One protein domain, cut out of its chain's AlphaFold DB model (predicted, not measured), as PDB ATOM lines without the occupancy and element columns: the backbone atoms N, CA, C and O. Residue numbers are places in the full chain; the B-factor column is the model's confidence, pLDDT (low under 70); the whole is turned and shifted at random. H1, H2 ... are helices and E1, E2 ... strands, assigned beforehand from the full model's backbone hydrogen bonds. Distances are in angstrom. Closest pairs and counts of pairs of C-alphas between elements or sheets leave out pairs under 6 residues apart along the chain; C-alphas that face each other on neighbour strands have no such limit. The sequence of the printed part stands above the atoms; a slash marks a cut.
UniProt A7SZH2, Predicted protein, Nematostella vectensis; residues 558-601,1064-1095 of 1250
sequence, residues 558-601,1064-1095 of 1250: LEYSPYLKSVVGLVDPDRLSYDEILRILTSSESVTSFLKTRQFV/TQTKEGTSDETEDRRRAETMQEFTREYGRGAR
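Overview. This is residues 558 to 601 and 1064 to 1095 of the 1250 residues of the protein "Predicted protein" of Nematostella vectensis (UniProt A7SZH2). A small two-stranded hairpin, E1 and E2, is covered by part of one long helix, H3, and a shorter helix, H1, packs at a steep angle on the middle of H3. The smallest helix, H2, lies farthest from the mean of the C-alphas and meets H1 only at a corner. The printed part has 76 residues, with named elements in the order E1, E2, H1, H2, H3; the sheet order is E1 - E2, antiparallel, and the class is mostly helix. It is compact, with a radius of gyration of the C-alphas of 12.7 A and spans of 35 by 26 by 21 A.

Along the chain. E1, residues 559 to 561, begins at C-alpha 559 (36.699, -20.877, 26.577) and is 6.4 A long; E2, residues 566 to 568, is 6.6 A. H3, residues 1073 to 1090, is 25.7 A and ends at C-alpha 1090 (33.511, -17.803, 35.159). H1, residues 578 to 586, is 12.2 A; H2, residues 591 to 597, is 10.4 A.

Arrangement. The hairpin E1 and E2 has N 561 and O 566 within hydrogen-bond range at 2.9 A. Residues 567 to 568 of E2 also pair, antiparallel, with residues 575 to 576. The closest C-alphas of E1 and H3, Glu 559 and Thr 1087, are 5.8 A apart. H3 touches H1 with residues 1079 to 1086 alone, closest at the C-alphas of Arg 1079 and Tyr 578, 6.4 A, at a steep tilt of 50 degrees, the same way. H1 and H2 only just touch, only at the corner, with 3 pairs of C-alphas within 8 A, the closest Ile 584 and Val 591 at 6.4 A. In H1, H2 and H3 every O i to N i+4 pair is within hydrogen-bond range.

Size, cuts and confidence. The C-alphas of Ser 588 and Thr 1064, the two farthest apart, are 39.5 A apart. Residues 602 to 1063 are not printed, and C-alphas 601 and 1064 are 27.6 A apart across this cut. Of the links printed whole, none is long. The pLDDT is under 70 at residue 588, residues 1064 to 1071 and residues 1091 to 1095.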
ATOM      1  N   LEU A 558      32.515 -20.922  28.686       86.69
ATOM      2  CA  LEU A 558      33.350 -19.863  28.101       86.69
ATOM      3  C   LEU A 558      34.784 -20.369  28.024       86.69
ATOM      4  O   LEU A 558      35.325 -20.829  29.030       86.69
ATOM      5  N   GLU A 559      35.393 -20.279  26.849       87.12
ATOM      6  CA  GLU A 559      36.699 -20.877  26.577       87.12
ATOM      7  C   GLU A 559      37.592 -19.898  25.811       87.12
ATOM      8  O   GLU A 559      37.164 -19.258  24.854       87.12
ATOM      9  N   TYR A 560      38.849 -19.772  26.238       86.81
ATOM     10  CA  TYR A 560      39.840 -18.958  25.543       86.81
ATOM     11  C   TYR A 560      40.307 -19.674  24.271       86.81
ATOM     12  O   TYR A 560      40.763 -20.819  24.336       86.81
ATOM     13  N   SER A 561      40.244 -18.994  23.127       84.44
ATOM     14  CA  SER A 561      40.812 -19.469  21.867       84.44
ATOM     15  C   SER A 561      42.205 -18.872  21.645       84.44
ATOM     16  O   SER A 561      42.313 -17.681  21.353       84.44
ATOM     17  N   PRO A 562      43.288 -19.678  21.664       77.56
ATOM     18  CA  PRO A 562      44.624 -19.204  21.297       77.56
ATOM     19  C   PRO A 562      44.743 -18.774  19.827       77.56
ATOM     20  O   PRO A 562      45.709 -18.110  19.469       77.56
ATOM     21  N   TYR A 563      43.790 -19.180  18.979       74.44
ATOM     22  CA  TYR A 563      43.754 -18.853  17.554       74.44
ATOM     23  C   TYR A 563      43.102 -17.484  17.293       74.44
ATOM     24  O   TYR A 563      43.624 -16.715  16.493       74.44
ATOM     25  N   LEU A 564      42.017 -17.155  18.008       76.75
ATOM     26  CA  LEU A 564      41.333 -15.853  17.912       76.75
ATOM     27  C   LEU A 564      41.809 -14.823  18.954       76.75
ATOM     28  O   LEU A 564      41.259 -13.729  19.000       76.75
ATOM     29  N   LYS A 565      42.733 -15.198  19.853       84.31
ATOM     30  CA  LYS A 565      43.183 -14.412  21.025       84.31
ATOM     31  C   LYS A 565      42.034 -13.760  21.817       84.31
ATOM     32  O   LYS A 565      42.183 -12.680  22.380       84.31
ATOM     33  N   SER A 566      40.898 -14.444  21.889       88.69
ATOM     34  CA  SER A 566      39.659 -13.976  22.515       88.69
ATOM     35  C   SER A 566      38.920 -15.137  23.186       88.69
ATOM     36  O   SER A 566      39.231 -16.312  22.961       88.69
ATOM     37  N   VAL A 567      37.967 -14.816  24.062       88.69
ATOM     38  CA  VAL A 567      37.102 -15.802  24.726       88.69
ATOM     39  C   VAL A 567      35.823 -15.982  23.912       88.69
ATOM     40  O   VAL A 567      35.205 -15.002  23.513       88.69
ATOM     41  N   VAL A 568      35.417 -17.231  23.684       90.06
ATOM     42  CA  VAL A 568      34.215 -17.604  22.917       90.06
ATOM     43  C   VAL A 568      33.238 -18.421  23.768       90.06
ATOM     44  O   VAL A 568      33.624 -18.976  24.801       90.06
ATOM     45  N   GLY A 569      31.979 -18.516  23.327       86.38
ATOM     46  CA  GLY A 569      30.933 -19.329  23.972       86.38
ATOM     47  C   GLY A 569      29.618 -18.595  24.267       86.38
ATOM     48  O   GLY A 569      28.663 -19.213  24.748       86.38
ATOM     49  N   LEU A 570      29.546 -17.298  23.960       87.81
ATOM     50  CA  LEU A 570      28.312 -16.511  23.919       87.81
ATOM     51  C   LEU A 570      27.782 -16.417  22.476       87.81
ATOM     52  O   LEU A 570      28.501 -16.705  21.525       87.81
ATOM     53  N   VAL A 571      26.499 -16.076  22.329       86.44
ATOM     54  CA  VAL A 571      25.834 -15.855  21.026       86.44
ATOM     55  C   VAL A 571      25.862 -14.375  20.627       86.44
ATOM     56  O   VAL A 571      25.968 -14.061  19.450       86.44
ATOM     57  N   ASP A 572      25.762 -13.479  21.610       85.00
ATOM     58  CA  ASP A 572      25.930 -12.034  21.447       85.00
ATOM     59  C   ASP A 572      26.595 -11.459  22.719       85.00
ATOM     60  O   ASP A 572      26.004 -11.580  23.807       85.00
ATOM     61  N   PRO A 573      27.790 -10.843  22.619       85.50
ATOM     62  CA  PRO A 573      28.685 -10.909  21.453       85.50
ATOM     63  C   PRO A 573      29.175 -12.355  21.218       85.50
ATOM     64  O   PRO A 573      29.133 -13.168  22.139       85.50
ATOM     65  N   ASP A 574      29.634 -12.704  20.010       84.12
ATOM     66  CA  ASP A 574      30.188 -14.046  19.719       84.12
ATOM     67  C   ASP A 574      31.556 -14.273  20.400       84.12
ATOM     68  O   ASP A 574      31.931 -15.396  20.762       84.12
ATOM     69  N   ARG A 575      32.282 -13.168  20.604       88.31
ATOM     70  CA  ARG A 575      33.622 -13.063  21.187       88.31
ATOM     71  C   ARG A 575      33.635 -12.095  22.360       88.31
ATOM     72  O   ARG A 575      32.839 -11.167  22.434       88.31
ATOM     73  N   LEU A 576      34.618 -12.265  23.233       88.69
ATOM     74  CA  LEU A 576      35.048 -11.258  24.193       88.69
ATOM     75  C   LEU A 576      36.555 -11.044  24.029       88.69
ATOM     76  O   LEU A 576      37.355 -11.954  24.277       88.69
ATOM     77  N   SER A 577      36.936  -9.847  23.591       89.69
ATOM     78  CA  SER A 577      38.329  -9.404  23.518       89.69
ATOM     79  C   SER A 577      38.902  -9.095  24.908       89.69
ATOM     80  O   SER A 577      38.175  -8.927  25.891       89.69
ATOM     81  N   TYR A 578      40.229  -8.972  24.991       87.62
ATOM     82  CA  TYR A 578      40.923  -8.571  26.219       87.62
ATOM     83  C   TYR A 578      40.409  -7.230  26.779       87.62
ATOM     84  O   TYR A 578      40.135  -7.129  27.975       87.62
ATOM     85  N   ASP A 579      40.204  -6.227  25.918       88.06
ATOM     86  CA  ASP A 579      39.754  -4.894  26.337       88.06
ATOM     87  C   ASP A 579      38.300  -4.906  26.838       88.06
ATOM     88  O   ASP A 579      37.956  -4.174  27.766       88.06
ATOM     89  N   GLU A 580      37.439  -5.756  26.275       86.50
ATOM     90  CA  GLU A 580      36.067  -5.947  26.763       86.50
ATOM     91  C   GLU A 580      36.040  -6.679  28.105       86.50
ATOM     92  O   GLU A 580      35.301  -6.278  29.002       86.50
ATOM     93  N   ILE A 581      36.888  -7.695  28.287       87.56
ATOM     94  CA  ILE A 581      37.036  -8.397  29.569       87.56
ATOM     95  C   ILE A 581      37.543  -7.432  30.651       87.56
ATOM     96  O   ILE A 581      36.989  -7.417  31.751       87.56
ATOM     97  N   LEU A 582      38.504  -6.553  30.338       87.50
ATOM     98  CA  LEU A 582      38.915  -5.480  31.250       87.50
ATOM     99  C   LEU A 582      37.773  -4.502  31.562       87.50
ATOM    100  O   LEU A 582      37.600  -4.140  32.726       87.50
ATOM    101  N   ARG A 583      36.968  -4.088  30.572       86.56
ATOM    102  CA  ARG A 583      35.795  -3.217  30.805       86.56
ATOM    103  C   ARG A 583      34.764  -3.883  31.714       86.56
ATOM    104  O   ARG A 583      34.264  -3.231  32.621       86.56
ATOM    105  N   ILE A 584      34.478  -5.170  31.518       85.56
ATOM    106  CA  ILE A 584      33.554  -5.938  32.368       85.56
ATOM    107  C   ILE A 584      34.090  -6.008  33.807       85.56
ATOM    108  O   ILE A 584      33.362  -5.675  34.741       85.56
ATOM    109  N   LEU A 585      35.372  -6.354  33.987       84.75
ATOM    110  CA  LEU A 585      36.033  -6.464  35.298       84.75
ATOM    111  C   LEU A 585      36.206  -5.123  36.038       84.75
ATOM    112  O   LEU A 585      36.341  -5.123  37.259       84.75
ATOM    113  N   THR A 586      36.220  -3.993  35.324       83.38
ATOM    114  CA  THR A 586      36.351  -2.640  35.906       83.38
ATOM    115  C   THR A 586      35.033  -1.872  35.996       83.38
ATOM    116  O   THR A 586      34.997  -0.789  36.583       83.38
ATOM    117  N   SER A 587      33.943  -2.412  35.445       80.88
ATOM    118  CA  SER A 587      32.619  -1.803  35.545       80.88
ATOM    119  C   SER A 587      32.050  -1.888  36.967       80.88
ATOM    120  O   SER A 587      32.437  -2.731  37.775       80.88
ATOM    121  N   SER A 588      31.074  -1.033  37.272       68.00
ATOM    122  CA  SER A 588      30.281  -1.131  38.505       68.00
ATOM    123  C   SER A 588      29.247  -2.268  38.479       68.00
ATOM    124  O   SER A 588      28.537  -2.466  39.464       68.00
ATOM    125  N   GLU A 589      29.112  -2.980  37.356       71.06
ATOM    126  CA  GLU A 589      28.227  -4.133  37.230       71.06
ATOM    127  C   GLU A 589      28.993  -5.436  37.523       71.06
ATOM    128  O   GLU A 589      30.156  -5.605  37.169       71.06
ATOM    129  N   SER A 590      28.338  -6.400  38.177       78.00
ATOM    130  CA  SER A 590      28.966  -7.691  38.454       78.00
ATOM    131  C   SER A 590      29.114  -8.543  37.186       78.00
ATOM    132  O   SER A 590      28.159  -8.710  36.427       78.00
ATOM    133  N   VAL A 591      30.254  -9.228  37.029       81.62
ATOM    134  CA  VAL A 591      30.455 -10.250  35.974       81.62
ATOM    135  C   VAL A 591      29.305 -11.275  35.953       81.62
ATOM    136  O   VAL A 591      28.865 -11.736  34.902       81.62
ATOM    137  N   THR A 592      28.754 -11.587  37.131       78.50
ATOM    138  CA  THR A 592      27.628 -12.516  37.300       78.50
ATOM    139  C   THR A 592      26.294 -11.983  36.759       78.50
ATOM    140  O   THR A 592      25.459 -12.793  36.364       78.50
ATOM    141  N   SER A 593      26.038 -10.672  36.750       81.62
ATOM    142  CA  SER A 593      24.811 -10.109  36.161       81.62
ATOM    143  C   SER A 593      24.947  -9.941  34.648       81.62
ATOM    144  O   SER A 593      24.041 -10.373  33.936       81.62
ATOM    145  N   PHE A 594      26.118  -9.518  34.157       84.19
ATOM    146  CA  PHE A 594      26.453  -9.551  32.728       84.19
ATOM    147  C   PHE A 594      26.246 -10.959  32.130       84.19
ATOM    148  O   PHE A 594      25.489 -11.140  31.179       84.19
ATOM    149  N   LEU A 595      26.815 -12.003  32.744       82.94
ATOM    150  CA  LEU A 595      26.650 -13.382  32.259       82.94
ATOM    151  C   LEU A 595      25.237 -13.966  32.464       82.94
ATOM    152  O   LEU A 595      24.936 -15.019  31.906       82.94
ATOM    153  N   LYS A 596      24.351 -13.314  33.231       81.62
ATOM    154  CA  LYS A 596      22.936 -13.713  33.369       81.62
ATOM    155  C   LYS A 596      22.026 -13.090  32.312       81.62
ATOM    156  O   LYS A 596      20.980 -13.672  32.023       81.62
ATOM    157  N   THR A 597      22.380 -11.925  31.766       82.88
ATOM    158  CA  THR A 597      21.621 -11.284  30.680       82.88
ATOM    159  C   THR A 597      22.010 -11.846  29.313       82.88
ATOM    160  O   THR A 597      21.147 -11.965  28.441       82.88
ATOM    161  N   ARG A 598      23.273 -12.258  29.133       85.50
ATOM    162  CA  ARG A 598      23.776 -12.851  27.883       85.50
ATOM    163  C   ARG A 598      23.333 -14.300  27.652       85.50
ATOM    164  O   ARG A 598      22.985 -15.043  28.571       85.50
ATOM    165  N   GLN A 599      23.341 -14.700  26.381       87.19
ATOM    166  CA  GLN A 599      22.976 -16.041  25.932       87.19
ATOM    167  C   GLN A 599      24.224 -16.855  25.579       87.19
ATOM    168  O   GLN A 599      25.010 -16.452  24.730       87.19
ATOM    169  N   PHE A 600      24.363 -18.026  26.199       87.69
ATOM    170  CA  PHE A 600      25.411 -18.998  25.884       87.69
ATOM    171  C   PHE A 600      25.067 -19.805  24.626       87.69
ATOM    172  O   PHE A 600      23.897 -20.119  24.381       87.69
ATOM    173  N   VAL A 601      26.100 -20.211  23.889       88.25
ATOM    174  CA  VAL A 601      26.000 -21.214  22.823       88.25
ATOM    175  C   VAL A 601      25.601 -22.557  23.441       88.25
ATOM    176  O   VAL A 601      26.257 -23.064  24.352       88.25
ATOM    177  N   THR A1064      49.568 -19.119   9.447       45.25
ATOM    178  CA  THR A1064      49.340 -18.103   8.408       45.25
ATOM    179  C   THR A1064      48.180 -17.148   8.732       45.25
ATOM    180  O   THR A1064      47.988 -16.160   8.031       45.25
ATOM    181  N   GLN A1065      47.389 -17.426   9.777       48.62
ATOM    182  CA  GLN A1065      46.127 -16.719  10.061       48.62
ATOM    183  C   GLN A1065      46.059 -15.976  11.409       48.62
ATOM    184  O   GLN A1065      45.029 -15.372  11.708       48.62
ATOM    185  N   THR A1066      47.131 -15.939  12.209       48.62
ATOM    186  CA  THR A1066      47.196 -15.095  13.420       48.62
ATOM    187  C   THR A1066      47.311 -13.611  13.052       48.62
ATOM    188  O   THR A1066      48.405 -13.052  13.052       48.62
ATOM    189  N   LYS A1067      46.175 -12.990  12.707       50.00
ATOM    190  CA  LYS A1067      46.067 -11.580  12.289       50.00
ATOM    191  C   LYS A1067      46.040 -10.577  13.448       50.00
ATOM    192  O   LYS A1067      46.393  -9.423  13.244       50.00
ATOM    193  N   GLU A1068      45.631 -11.003  14.641       51.84
ATOM    194  CA  GLU A1068      45.555 -10.145  15.830       51.84
ATOM    195  C   GLU A1068      46.698 -10.440  16.808       51.84
ATOM    196  O   GLU A1068      47.136 -11.584  16.958       51.84
ATOM    197  N   GLY A1069      47.186  -9.399  17.481       55.69
ATOM    198  CA  GLY A1069      48.292  -9.429  18.440       55.69
ATOM    199  C   GLY A1069      49.001  -8.078  18.509       55.69
ATOM    200  O   GLY A1069      48.971  -7.317  17.546       55.69
ATOM    201  N   THR A1070      49.660  -7.769  19.623       61.66
ATOM    202  CA  THR A1070      50.373  -6.485  19.805       61.66
ATOM    203  C   THR A1070      51.715  -6.404  19.067       61.66
ATOM    204  O   THR A1070      52.398  -5.387  19.155       61.66
ATOM    205  N   SER A1071      52.120  -7.475  18.373       64.38
ATOM    206  CA  SER A1071      53.487  -7.780  17.906       64.38
ATOM    207  C   SER A1071      54.541  -7.995  19.012       64.38
ATOM    208  O   SER A1071      55.634  -8.470  18.715       64.38
ATOM    209  N   ASP A1072      54.195  -7.757  20.281       76.25
ATOM    210  CA  ASP A1072      55.005  -8.094  21.456       76.25
ATOM    211  C   ASP A1072      54.519  -9.421  22.063       76.25
ATOM    212  O   ASP A1072      53.454  -9.497  22.681       76.25
ATOM    213  N   GLU A1073      55.323 -10.477  21.909       74.44
ATOM    214  CA  GLU A1073      55.037 -11.824  22.425       74.44
ATOM    215  C   GLU A1073      54.852 -11.858  23.958       74.44
ATOM    216  O   GLU A1073      54.147 -12.724  24.483       74.44
ATOM    217  N   THR A1074      55.443 -10.915  24.700       78.38
ATOM    218  CA  THR A1074      55.349 -10.864  26.166       78.38
ATOM    219  C   THR A1074      54.020 -10.279  26.643       78.38
ATOM    220  O   THR A1074      53.396 -10.839  27.550       78.38
ATOM    221  N   GLU A1075      53.540  -9.217  25.995       81.38
ATOM    222  CA  GLU A1075      52.230  -8.612  26.261       81.38
ATOM    223  C   GLU A1075      51.093  -9.488  25.705       81.38
ATOM    224  O   GLU A1075      50.099  -9.699  26.399       81.38
ATOM    225  N   ASP A1076      51.249 -10.102  24.525       80.50
ATOM    226  CA  ASP A1076      50.285 -11.088  24.007       80.50
ATOM    227  C   ASP A1076      50.144 -12.299  24.952       80.50
ATOM    228  O   ASP A1076      49.027 -12.766  25.202       80.50
ATOM    229  N   ARG A1077      51.249 -12.790  25.541       83.12
ATOM    230  CA  ARG A1077      51.198 -13.857  26.557       83.12
ATOM    231  C   ARG A1077      50.448 -13.405  27.811       83.12
ATOM    232  O   ARG A1077      49.583 -14.136  28.289       83.12
ATOM    233  N   ARG A1078      50.725 -12.200  28.313       85.69
ATOM    234  CA  ARG A1078      50.042 -11.626  29.485       85.69
ATOM    235  C   ARG A1078      48.530 -11.501  29.261       85.69
ATOM    236  O   ARG A1078      47.747 -11.905  30.117       85.69
ATOM    237  N   ARG A1079      48.113 -11.013  28.088       86.38
ATOM    238  CA  ARG A1079      46.696 -10.931  27.684       86.38
ATOM    239  C   ARG A1079      46.037 -12.310  27.678       86.38
ATOM    240  O   ARG A1079      44.943 -12.476  28.222       86.38
ATOM    241  N   ALA A1080      46.718 -13.310  27.116       85.38
ATOM    242  CA  ALA A1080      46.254 -14.694  27.108       85.38
ATOM    243  C   ALA A1080      46.116 -15.283  28.526       85.38
ATOM    244  O   ALA A1080      45.140 -15.982  28.794       85.38
ATOM    245  N   GLU A1081      47.044 -14.987  29.441       87.88
ATOM    246  CA  GLU A1081      46.990 -15.427  30.842       87.88
ATOM    247  C   GLU A1081      45.755 -14.863  31.570       87.88
ATOM    248  O   GLU A1081      45.006 -15.637  32.175       87.88
ATOM    249  N   THR A1082      45.470 -13.559  31.430       86.50
ATOM    250  CA  THR A1082      44.270 -12.910  32.000       86.50
ATOM    251  C   THR A1082      42.970 -13.496  31.440       86.50
ATOM    252  O   THR A1082      42.054 -13.813  32.200       86.50
ATOM    253  N   MET A1083      42.881 -13.708  30.123       87.88
ATOM    254  CA  MET A1083      41.692 -14.318  29.507       87.88
ATOM    255  C   MET A1083      41.487 -15.773  29.951       87.88
ATOM    256  O   MET A1083      40.362 -16.189  30.234       87.88
ATOM    257  N   GLN A1084      42.570 -16.543  30.095       86.50
ATOM    258  CA  GLN A1084      42.507 -17.900  30.638       86.50
ATOM    259  C   GLN A1084      42.088 -17.923  32.112       86.50
ATOM    260  O   GLN A1084      41.455 -18.887  32.543       86.50
ATOM    261  N   GLU A1085      42.447 -16.913  32.903       86.50
ATOM    262  CA  GLU A1085      42.015 -16.776  34.300       86.50
ATOM    263  C   GLU A1085      40.516 -16.474  34.394       86.50
ATOM    264  O   GLU A1085      39.787 -17.232  35.037       86.50
ATOM    265  N   PHE A1086      40.032 -15.497  33.620       86.06
ATOM    266  CA  PHE A1086      38.603 -15.196  33.477       86.06
ATOM    267  C   PHE A1086      37.780 -16.448  33.112       86.06
ATOM    268  O   PHE A1086      36.761 -16.737  33.742       86.06
ATOM    269  N   THR A1087      38.248 -17.275  32.166       84.69
ATOM    270  CA  THR A1087      37.558 -18.539  31.826       84.69
ATOM    271  C   THR A1087      37.676 -19.636  32.893       84.69
ATOM    272  O   THR A1087      36.767 -20.456  33.022       84.69
ATOM    273  N   ARG A1088      38.743 -19.657  33.707       83.81
ATOM    274  CA  ARG A1088      38.898 -20.607  34.830       83.81
ATOM    275  C   ARG A1088      37.960 -20.294  35.999       83.81
ATOM    276  O   ARG A1088      37.538 -21.225  36.701       83.81
ATOM    277  N   GLU A1089      37.648 -19.014  36.193       82.00
ATOM    278  CA  GLU A1089      36.719 -18.513  37.206       82.00
ATOM    279  C   GLU A1089      35.257 -18.612  36.727       82.00
ATOM    280  O   GLU A1089      34.472 -19.359  37.315       82.00
ATOM    281  N   TYR A1090      34.904 -17.955  35.615       79.88
ATOM    282  CA  TYR A1090      33.511 -17.803  35.159       79.88
ATOM    283  C   TYR A1090      33.068 -18.796  34.069       79.88
ATOM    284  O   TYR A1090      31.873 -18.994  33.863       79.88
ATOM    285  N   GLY A1091      34.002 -19.442  33.361       66.06
ATOM    286  CA  GLY A1091      33.717 -20.240  32.157       66.06
ATOM    287  C   GLY A1091      33.361 -21.714  32.376       66.06
ATOM    288  O   GLY A1091      33.124 -22.433  31.402       66.06
ATOM    289  N   ARG A1092      33.316 -22.198  33.626       63.00
ATOM    290  CA  ARG A1092      33.159 -23.630  33.961       63.00
ATOM    291  C   ARG A1092      31.813 -24.209  33.503       63.00
ATOM    292  O   ARG A1092      30.827 -24.181  34.238       63.00
ATOM    293  N   GLY A1093      31.795 -24.812  32.314       56.19
ATOM    294  CA  GLY A1093      30.579 -25.361  31.710       56.19
ATOM    295  C   GLY A1093      29.871 -26.418  32.571       56.19
ATOM    296  O   GLY A1093      30.443 -27.465  32.895       56.19
ATOM    297  N   ALA A1094      28.613 -26.140  32.916       47.56
ATOM    298  CA  ALA A1094      27.817 -26.908  33.871       47.56
ATOM    299  C   ALA A1094      27.506 -28.347  33.409       47.56
ATOM    300  O   ALA A1094      27.312 -28.624  32.223       47.56
ATOM    301  N   ARG A1095      27.384 -29.281  34.366       40.69
ATOM    302  CA  ARG A1095      26.945 -30.664  34.103       40.69
ATOM    303  C   ARG A1095      25.439 -30.714  33.805       40.69
ATOM    304  O   ARG A1095      24.633 -30.868  34.720       40.69
TER     305      ARG A1095